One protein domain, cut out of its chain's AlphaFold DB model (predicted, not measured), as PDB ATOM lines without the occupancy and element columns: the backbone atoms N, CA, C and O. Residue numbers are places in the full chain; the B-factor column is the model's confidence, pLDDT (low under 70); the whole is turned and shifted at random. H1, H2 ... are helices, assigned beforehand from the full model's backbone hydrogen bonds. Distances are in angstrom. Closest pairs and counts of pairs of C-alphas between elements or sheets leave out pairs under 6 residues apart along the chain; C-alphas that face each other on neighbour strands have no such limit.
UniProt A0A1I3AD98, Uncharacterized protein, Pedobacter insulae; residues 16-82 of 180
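What this domain is: This is residues 16 to 82 of the 180 residues of an uncharacterized protein of Pedobacter insulae (UniProt A0A1I3AD98). One long helix, H2, makes the length of a rod, and a shorter helix, H1, meets its first end at a corner, so that the two open as a lopsided V. Most of both arms, residues 16 to 28 and 45 to 82, stands free. The printed part has 67 residues with two named helices, H1 then H2, and no named strand: all helix, extended, radius of gyration of the C-alphas 20.7 A, spans 66 by 26 by 15 A.

Where its parts are: H2, residues 40 to 78, measures 55.1 A from C-alpha 40 at (-40.168, -24.638, 41.985) to C-alpha 78 at (-53.564, -52.398, -3.644). H1, residues 16 to 35, measures 28.1 A and begins at C-alpha 16 at (-39.088, -16.819, 17.709).

How they stand to each other: H2 and H1 only just touch, only at the corner by their tight link, with 3 pairs of C-alphas within 8 A. Residue 40 alone of H2 touches residues 30 to 34 of H1; the closest C-alphas, of Val 33 and Ala 40, are 6.1 A apart. They run opposite ways at a steep tilt of 41 degrees. In both helices every O i to N i+4 pair is within hydrogen-bond range.

The domain as a whole: The C-alphas farthest apart, of Gly 37 and Pro 82, are 66.5 A apart. The printed part has no cut. Residues 75 to 82 have pLDDT under 70.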
ATOM      1  N   THR A  16     -39.247 -17.788  16.619       73.12
ATOM      2  CA  THR A  16     -39.088 -16.819  17.709       73.12
ATOM      3  C   THR A  16     -40.384 -16.659  18.494       73.12
ATOM      4  O   THR A  16     -40.342 -16.817  19.707       73.12
ATOM      5  N   THR A  17     -41.539 -16.512  17.833       77.44
ATOM      6  CA  THR A  17     -42.838 -16.426  18.531       77.44
ATOM      7  C   THR A  17     -43.174 -17.696  19.307       77.44
ATOM      8  O   THR A  17     -43.683 -17.631  20.423       77.44
ATOM      9  N   LYS A  18     -42.834 -18.875  18.770       85.38
ATOM     10  CA  LYS A  18     -42.995 -20.137  19.504       85.38
ATOM     11  C   LYS A  18     -42.110 -20.194  20.752       85.38
ATOM     12  O   LYS A  18     -42.588 -20.585  21.811       85.38
ATOM     13  N   LYS A  19     -40.837 -19.798  20.644       86.88
ATOM     14  CA  LYS A  19     -39.920 -19.741  21.796       86.88
ATOM     15  C   LYS A  19     -40.388 -18.734  22.844       86.88
ATOM     16  O   LYS A  19     -40.274 -19.008  24.032       86.88
ATOM     17  N   GLU A  20     -40.918 -17.602  22.406       86.94
ATOM     18  CA  GLU A  20     -41.447 -16.559  23.279       86.94
ATOM     19  C   GLU A  20     -42.705 -17.022  24.019       86.94
ATOM     20  O   GLU A  20     -42.799 -16.838  25.228       86.94
ATOM     21  N   LEU A  21     -43.620 -17.720  23.338       89.44
ATOM     22  CA  LEU A  21     -44.769 -18.363  23.981       89.44
ATOM     23  C   LEU A  21     -44.351 -19.443  24.982       89.44
ATOM     24  O   LEU A  21     -44.896 -19.517  26.079       89.44
ATOM     25  N   GLU A  22     -43.377 -20.285  24.630       88.31
ATOM     26  CA  GLU A  22     -42.846 -21.288  25.558       88.31
ATOM     27  C   GLU A  22     -42.180 -20.632  26.774       88.31
ATOM     28  O   GLU A  22     -42.324 -21.122  27.894       88.31
ATOM     29  N   HIS A  23     -41.465 -19.525  26.572       90.38
ATOM     30  CA  HIS A  23     -40.835 -18.771  27.646       90.38
ATOM     31  C   HIS A  23     -41.878 -18.099  28.547       90.38
ATOM     32  O   HIS A  23     -41.812 -18.248  29.765       90.38
ATOM     33  N   SER A  24     -42.875 -17.417  27.975       91.38
ATOM     34  CA  SER A  24     -43.916 -16.725  28.741       91.38
ATOM     35  C   SER A  24     -44.754 -17.696  29.571       91.38
ATOM     36  O   SER A  24     -44.983 -17.448  30.754       91.38
ATOM     37  N   LEU A  25     -45.120 -18.851  29.005       90.31
ATOM     38  CA  LEU A  25     -45.810 -19.915  29.736       90.31
ATOM     39  C   LEU A  25     -44.968 -20.448  30.896       90.31
ATOM     40  O   LEU A  25     -45.492 -20.613  31.994       90.31
ATOM     41  N   LYS A  26     -43.667 -20.684  30.688       88.88
ATOM     42  CA  LYS A  26     -42.769 -21.145  31.759       88.88
ATOM     43  C   LYS A  26     -42.647 -20.122  32.880       88.88
ATOM     44  O   LYS A  26     -42.737 -20.505  34.041       88.88
ATOM     45  N   VAL A  27     -42.471 -18.842  32.550       89.44
ATOM     46  CA  VAL A  27     -42.362 -17.769  33.549       89.44
ATOM     47  C   VAL A  27     -43.643 -17.672  34.372       89.44
ATOM     48  O   VAL A  27     -43.567 -17.730  35.595       89.44
ATOM     49  N   ARG A  28     -44.817 -17.628  33.726       91.00
ATOM     50  CA  ARG A  28     -46.118 -17.588  34.419       91.00
ATOM     51  C   ARG A  28     -46.360 -18.817  35.282       91.00
ATOM     52  O   ARG A  28     -46.888 -18.709  36.382       91.00
ATOM     53  N   PHE A  29     -45.961 -19.984  34.792       88.56
ATOM     54  CA  PHE A  29     -46.103 -21.224  35.534       88.56
ATOM     55  C   PHE A  29     -45.193 -21.249  36.770       88.56
ATOM     56  O   PHE A  29     -45.652 -21.578  37.859       88.56
ATOM     57  N   LEU A  30     -43.923 -20.855  36.640       86.88
ATOM     58  CA  LEU A  30     -42.998 -20.776  37.774       86.88
ATOM     59  C   LEU A  30     -43.417 -19.700  38.782       86.88
ATOM     60  O   LEU A  30     -43.298 -19.923  39.980       86.88
ATOM     61  N   GLU A  31     -43.923 -18.559  38.312       89.06
ATOM     62  CA  GLU A  31     -44.491 -17.500  39.151       89.06
ATOM     63  C   GLU A  31     -45.691 -18.017  39.959       89.06
ATOM     64  O   GLU A  31     -45.729 -17.832  41.171       89.06
ATOM     65  N   ALA A  32     -46.612 -18.746  39.320       89.50
ATOM     66  CA  ALA A  32     -47.747 -19.371  39.996       89.50
ATOM     67  C   ALA A  32     -47.314 -20.443  41.011       89.50
ATOM     68  O   ALA A  32     -47.827 -20.506  42.121       89.50
ATOM     69  N   VAL A  33     -46.335 -21.281  40.667       87.19
ATOM     70  CA  VAL A  33     -45.821 -22.304  41.593       87.19
ATOM     71  C   VAL A  33     -45.145 -21.665  42.810       87.19
ATOM     72  O   VAL A  33     -45.342 -22.120  43.937       87.19
ATOM     73  N   LYS A  34     -44.394 -20.576  42.597       86.94
ATOM     74  CA  LYS A  34     -43.780 -19.795  43.677       86.94
ATOM     75  C   LYS A  34     -44.823 -19.077  44.533       86.94
ATOM     76  O   LYS A  34     -44.677 -19.069  45.751       86.94
ATOM     77  N   SER A  35     -45.878 -18.510  43.939       85.94
ATOM     78  CA  SER A  35     -46.952 -17.842  44.692       85.94
ATOM     79  C   SER A  35     -47.779 -18.817  45.533       85.94
ATOM     80  O   SER A  35     -48.270 -18.444  46.595       85.94
ATOM     81  N   LEU A  36     -47.854 -20.087  45.123       85.25
ATOM     82  CA  LEU A  36     -48.393 -21.183  45.932       85.25
ATOM     83  C   LEU A  36     -47.441 -21.637  47.058       85.25
ATOM     84  O   LEU A  36     -47.764 -22.582  47.777       85.25
ATOM     85  N   GLY A  37     -46.261 -21.027  47.207       83.06
ATOM     86  CA  GLY A  37     -45.296 -21.346  48.262       83.06
ATOM     87  C   GLY A  37     -44.562 -22.676  48.074       83.06
ATOM     88  O   GLY A  37     -43.986 -23.193  49.029       83.06
ATOM     89  N   HIS A  38     -44.582 -23.255  46.870       83.19
ATOM     90  CA  HIS A  38     -43.898 -24.518  46.604       83.19
ATOM     91  C   HIS A  38     -42.479 -24.296  46.060       83.19
ATOM     92  O   HIS A  38     -42.205 -23.338  45.334       83.19
ATOM     93  N   ASN A  39     -41.575 -25.238  46.347       84.94
ATOM     94  CA  ASN A  39     -40.233 -25.252  45.764       84.94
ATOM     95  C   ASN A  39     -40.301 -25.566  44.263       84.94
ATOM     96  O   ASN A  39     -40.556 -26.702  43.855       84.94
ATOM     97  N   ALA A  40     -40.050 -24.549  43.438       81.94
ATOM     98  CA  ALA A  40     -40.168 -24.638  41.985       81.94
ATOM     99  C   ALA A  40     -39.189 -25.638  41.339       81.94
ATOM    100  O   ALA A  40     -39.493 -26.173  40.277       81.94
ATOM    101  N   GLU A  41     -38.044 -25.916  41.970       81.31
ATOM    102  CA  GLU A  41     -37.043 -26.865  41.458       81.31
ATOM    103  C   GLU A  41     -37.524 -28.317  41.560       81.31
ATOM    104  O   GLU A  41     -37.527 -29.037  40.565       81.31
ATOM    105  N   VAL A  42     -38.053 -28.710  42.725       83.25
ATOM    106  CA  VAL A  42     -38.603 -30.058  42.957       83.25
ATOM    107  C   VAL A  42     -39.793 -30.325  42.029       83.25
ATOM    108  O   VAL A  42     -39.893 -31.380  41.403       83.25
ATOM    109  N   ILE A  43     -40.671 -29.332  41.870       86.06
ATOM    110  CA  ILE A  43     -41.804 -29.419  40.940       86.06
ATOM    111  C   ILE A  43     -41.329 -29.433  39.485       86.06
ATOM    112  O   ILE A  43     -41.913 -30.132  38.656       86.06
ATOM    113  N   GLY A  44     -40.265 -28.699  39.156       85.62
ATOM    114  CA  GLY A  44     -39.642 -28.724  37.836       85.62
ATOM    115  C   GLY A  44     -39.208 -30.134  37.431       85.62
ATOM    116  O   GLY A  44     -39.506 -30.571  36.313       85.62
ATOM    117  N   ASP A  45     -38.595 -30.877  38.354       88.38
ATOM    118  CA  ASP A  45     -38.192 -32.268  38.131       88.38
ATOM    119  C   ASP A  45     -39.388 -33.200  37.912       88.38
ATOM    120  O   ASP A  45     -39.378 -34.040  37.002       88.38
ATOM    121  N   ASP A  46     -40.452 -33.043  38.695       88.38
ATOM    122  CA  ASP A  46     -41.658 -33.857  38.546       88.38
ATOM    123  C   ASP A  46     -42.418 -33.542  37.255       88.38
ATOM    124  O   ASP A  46     -42.871 -34.455  36.557       88.38
ATOM    125  N   ILE A  47     -42.455 -32.274  36.843       89.31
ATOM    126  CA  ILE A  47     -42.979 -31.869  35.534       89.31
ATOM    127  C   ILE A  47     -42.128 -32.453  34.414       89.31
ATOM    128  O   ILE A  47     -42.676 -32.907  33.409       89.31
ATOM    129  N   ALA A  48     -40.803 -32.499  34.558       89.56
ATOM    130  CA  ALA A  48     -39.937 -33.107  33.558       89.56
ATOM    131  C   ALA A  48     -40.207 -34.616  33.413       89.56
ATOM    132  O   ALA A  48     -40.264 -35.127  32.287       89.56
ATOM    133  N   LYS A  49     -40.421 -35.337  34.522       93.81
ATOM    134  CA  LYS A  49     -40.816 -36.760  34.505       93.81
ATOM    135  C   LYS A  49     -42.192 -36.948  33.863       93.81
ATOM    136  O   LYS A  49     -42.337 -37.779  32.960       93.81
ATOM    137  N   ALA A  50     -43.178 -36.149  34.267       93.56
ATOM    138  CA  ALA A  50     -44.529 -36.186  33.713       93.56
ATOM    139  C   ALA A  50     -44.533 -35.865  32.209       93.56
ATOM    140  O   ALA A  50     -45.129 -36.592  31.415       93.56
ATOM    141  N   SER A  51     -43.787 -34.840  31.793       90.44
ATOM    142  CA  SER A  51     -43.625 -34.435  30.394       90.44
ATOM    143  C   SER A  51     -43.013 -35.553  29.550       90.44
ATOM    144  O   SER A  51     -43.554 -35.904  28.500       90.44
ATOM    145  N   LYS A  52     -41.954 -36.216  30.040       94.69
ATOM    146  CA  LYS A  52     -41.371 -37.399  29.379       94.69
ATOM    147  C   LYS A  52     -42.389 -38.528  29.224       94.69
ATOM    148  O   LYS A  52     -42.422 -39.185  28.183       94.69
ATOM    149  N   PHE A  53     -43.218 -38.774  30.235       94.38
ATOM    150  CA  PHE A  53     -44.241 -39.815  30.178       94.38
ATOM    151  C   PHE A  53     -45.345 -39.496  29.162       94.38
ATOM    152  O   PHE A  53     -45.689 -40.345  28.332       94.38
ATOM    153  N   VAL A  54     -45.858 -38.265  29.177       94.38
ATOM    154  CA  VAL A  54     -46.862 -37.788  28.218       94.38
ATOM    155  C   VAL A  54     -46.307 -37.838  26.797       94.38
ATOM    156  O   VAL A  54     -46.956 -38.395  25.913       94.38
ATOM    157  N   ALA A  55     -45.077 -37.362  26.585       94.62
ATOM    158  CA  ALA A  55     -44.402 -37.437  25.295       94.62
ATOM    159  C   ALA A  55     -44.290 -38.886  24.804       94.62
ATOM    160  O   ALA A  55     -44.703 -39.182  23.686       94.62
ATOM    161  N   LYS A  56     -43.839 -39.823  25.654       94.69
ATOM    162  CA  LYS A  56     -43.777 -41.254  25.307       94.69
ATOM    163  C   LYS A  56     -45.150 -41.818  24.928       94.69
ATOM    164  O   LYS A  56     -45.242 -42.552  23.944       94.69
ATOM    165  N   LYS A  57     -46.220 -41.492  25.665       93.94
ATOM    166  CA  LYS A  57     -47.586 -41.939  25.327       93.94
ATOM    167  C   LYS A  57     -48.052 -41.380  23.986       93.94
ATOM    168  O   LYS A  57     -48.556 -42.143  23.163       93.94
ATOM    169  N   LEU A  58     -47.860 -40.084  23.752       92.62
ATOM    170  CA  LEU A  58     -48.221 -39.445  22.490       92.62
ATOM    171  C   LEU A  58     -47.432 -40.049  21.329       92.62
ATOM    172  O   LEU A  58     -48.035 -40.456  20.344       92.62
ATOM    173  N   SER A  59     -46.114 -40.216  21.457       91.69
ATOM    174  CA  SER A  59     -45.287 -40.844  20.420       91.69
ATOM    175  C   SER A  59     -45.750 -42.261  20.079       91.69
ATOM    176  O   SER A  59     -45.809 -42.598  18.901       91.69
ATOM    177  N   LYS A  60     -46.124 -43.081  21.074       93.50
ATOM    178  CA  LYS A  60     -46.687 -44.421  20.828       93.50
ATOM    179  C   LYS A  60     -48.013 -44.351  20.063       93.50
ATOM    180  O   LYS A  60     -48.197 -45.093  19.106       93.50
ATOM    181  N   LYS A  61     -48.915 -43.436  20.441       92.12
ATOM    182  CA  LYS A  61     -50.195 -43.229  19.740       92.12
ATOM    183  C   LYS A  61     -49.988 -42.749  18.304       92.12
ATOM    184  O   LYS A  61     -50.639 -43.260  17.405       92.12
ATOM    185  N   PHE A  62     -49.066 -41.813  18.080       89.81
ATOM    186  CA  PHE A  62     -48.764 -41.301  16.743       89.81
ATOM    187  C   PHE A  62     -48.059 -42.325  15.856       89.81
ATOM    188  O   PHE A  62     -48.331 -42.342  14.663       89.81
ATOM    189  N   LYS A  63     -47.188 -43.183  16.405       90.25
ATOM    190  CA  LYS A  63     -46.604 -44.301  15.649       90.25
ATOM    191  C   LYS A  63     -47.675 -45.301  15.223       90.25
ATOM    192  O   LYS A  63     -47.818 -45.521  14.032       90.25
ATOM    193  N   GLY A  64     -48.515 -45.761  16.153       83.69
ATOM    194  CA  GLY A  64     -49.619 -46.666  15.814       83.69
ATOM    195  C   GLY A  64     -50.636 -46.056  14.838       83.69
ATOM    196  O   GLY A  64     -51.144 -46.747  13.967       83.69
ATOM    197  N   LEU A  65     -50.906 -44.748  14.927       85.88
ATOM    198  CA  LEU A  65     -51.733 -44.040  13.941       85.88
ATOM    199  C   LEU A  65     -51.055 -43.946  12.573       85.88
ATOM    200  O   LEU A  65     -51.732 -44.098  11.566       85.88
ATOM    201  N   LYS A  66     -49.745 -43.685  12.520       85.44
ATOM    202  CA  LYS A  66     -49.001 -43.672  11.257       85.44
ATOM    203  C   LYS A  66     -49.006 -45.046  10.610       85.44
ATOM    204  O   LYS A  66     -49.354 -45.122   9.446       85.44
ATOM    205  N   GLU A  67     -48.717 -46.094  11.372       82.44
ATOM    206  CA  GLU A  67     -48.749 -47.482  10.903       82.44
ATOM    207  C   GLU A  67     -50.152 -47.864  10.409       82.44
ATOM    208  O   GLU A  67     -50.297 -48.372   9.305       82.44
ATOM    209  N   ALA A  68     -51.210 -47.533  11.158       79.19
ATOM    210  CA  ALA A  68     -52.587 -47.802  10.737       79.19
ATOM    211  C   ALA A  68     -52.998 -47.009   9.483       79.19
ATOM    212  O   ALA A  68     -53.730 -47.516   8.636       79.19
ATOM    213  N   VAL A  69     -52.549 -45.757   9.350       84.62
ATOM    214  CA  VAL A  69     -52.812 -44.932   8.161       84.62
ATOM    215  C   VAL A  69     -51.993 -45.418   6.968       84.62
ATOM    216  O   VAL A  69     -52.510 -45.431   5.858       84.62
ATOM    217  N   GLU A  70     -50.751 -45.842   7.180       79.88
ATOM    218  CA  GLU A  70     -49.878 -46.398   6.151       79.88
ATOM    219  C   GLU A  70     -50.426 -47.729   5.633       79.88
ATOM    220  O   GLU A  70     -50.611 -47.856   4.430       79.88
ATOM    221  N   GLN A  71     -50.858 -48.631   6.519       77.44
ATOM    222  CA  GLN A  71     -51.572 -49.858   6.146       77.44
ATOM    223  C   GLN A  71     -52.863 -49.564   5.371       77.44
ATOM    224  O   GLN A  71     -53.128 -50.189   4.350       77.44
ATOM    225  N   LYS A  72     -53.662 -48.575   5.798       78.81
ATOM    226  CA  LYS A  72     -54.875 -48.161   5.065       78.81
ATOM    227  C   LYS A  72     -54.550 -47.550   3.700       78.81
ATOM    228  O   LYS A  72     -55.314 -47.724   2.757       78.81
ATOM    229  N   LEU A  73     -53.445 -46.818   3.578       73.56
ATOM    230  CA  LEU A  73     -52.977 -46.259   2.308       73.56
ATOM    231  C   LEU A  73     -52.414 -47.344   1.385       73.56
ATOM    232  O   LEU A  73     -52.576 -47.241   0.172       73.56
ATOM    233  N   GLU A  74     -51.768 -48.363   1.940       70.81
ATOM    234  CA  GLU A  74     -51.246 -49.512   1.209       70.81
ATOM    235  C   GLU A  74     -52.384 -50.419   0.717       70.81
ATOM    236  O   GLU A  74     -52.422 -50.735  -0.470       70.81
ATOM    237  N   GLU A  75     -53.396 -50.688   1.552       68.50
ATOM    238  CA  GLU A  75     -54.658 -51.335   1.153       68.50
ATOM    239  C   GLU A  75     -55.353 -50.561   0.022       68.50
ATOM    240  O   GLU A  75     -55.718 -51.146  -0.990       68.50
ATOM    241  N   VAL A  76     -55.478 -49.231   0.119       65.69
ATOM    242  CA  VAL A  76     -56.107 -48.408  -0.937       65.69
ATOM    243  C   VAL A  76     -55.274 -48.368  -2.227       65.69
ATOM    244  O   VAL A  76     -55.835 -48.249  -3.318       65.69
ATOM    245  N   LYS A  77     -53.942 -48.469  -2.139       64.25
ATOM    246  CA  LYS A  77     -53.067 -48.589  -3.318       64.25
ATOM    247  C   LYS A  77     -53.163 -49.973  -3.967       64.25
ATOM    248  O   LYS A  77     -53.059 -50.043  -5.193       64.25
ATOM    249  N   ALA A  78     -53.363 -51.028  -3.176       60.78
ATOM    250  CA  ALA A  78     -53.564 -52.398  -3.644       60.78
ATOM    251  C   ALA A  78     -54.980 -52.618  -4.218       60.78
ATOM    252  O   ALA A  78     -55.139 -53.273  -5.247       60.78
ATOM    253  N   ASP A  79     -56.001 -51.978  -3.642       57.34
ATOM    254  CA  ASP A  79     -57.402 -51.997  -4.079       57.34
ATOM    255  C   ASP A  79     -57.672 -51.053  -5.270       57.34
ATOM    256  O   ASP A  79     -58.643 -50.292  -5.307       57.34
ATOM    257  N   LYS A  80     -56.856 -51.122  -6.328       54.31
ATOM    258  CA  LYS A  80     -57.215 -50.555  -7.642       54.31
ATOM    259  C   LYS A  80     -58.218 -51.461  -8.376       54.31
ATOM    260  O   LYS A  80     -57.978 -51.902  -9.496       54.31
ATOM    261  N   LYS A  81     -59.376 -51.719  -7.759       56.53
ATOM    262  CA  LYS A  81     -60.594 -52.237  -8.414       56.53
ATOM    263  C   LYS A  81     -61.798 -51.372  -7.989       56.53
ATOM    264  O   LYS A  81     -61.825 -50.850  -6.880       56.53
ATOM    265  N   PRO A  82     -62.757 -51.101  -8.890       52.50
ATOM    266  CA  PRO A  82     -63.343 -49.770  -9.059       52.50
ATOM    267  C   PRO A  82     -64.194 -49.291  -7.871       52.50
ATOM    268  O   PRO A  82     -65.249 -49.839  -7.548       52.50
TER     269      PRO A  82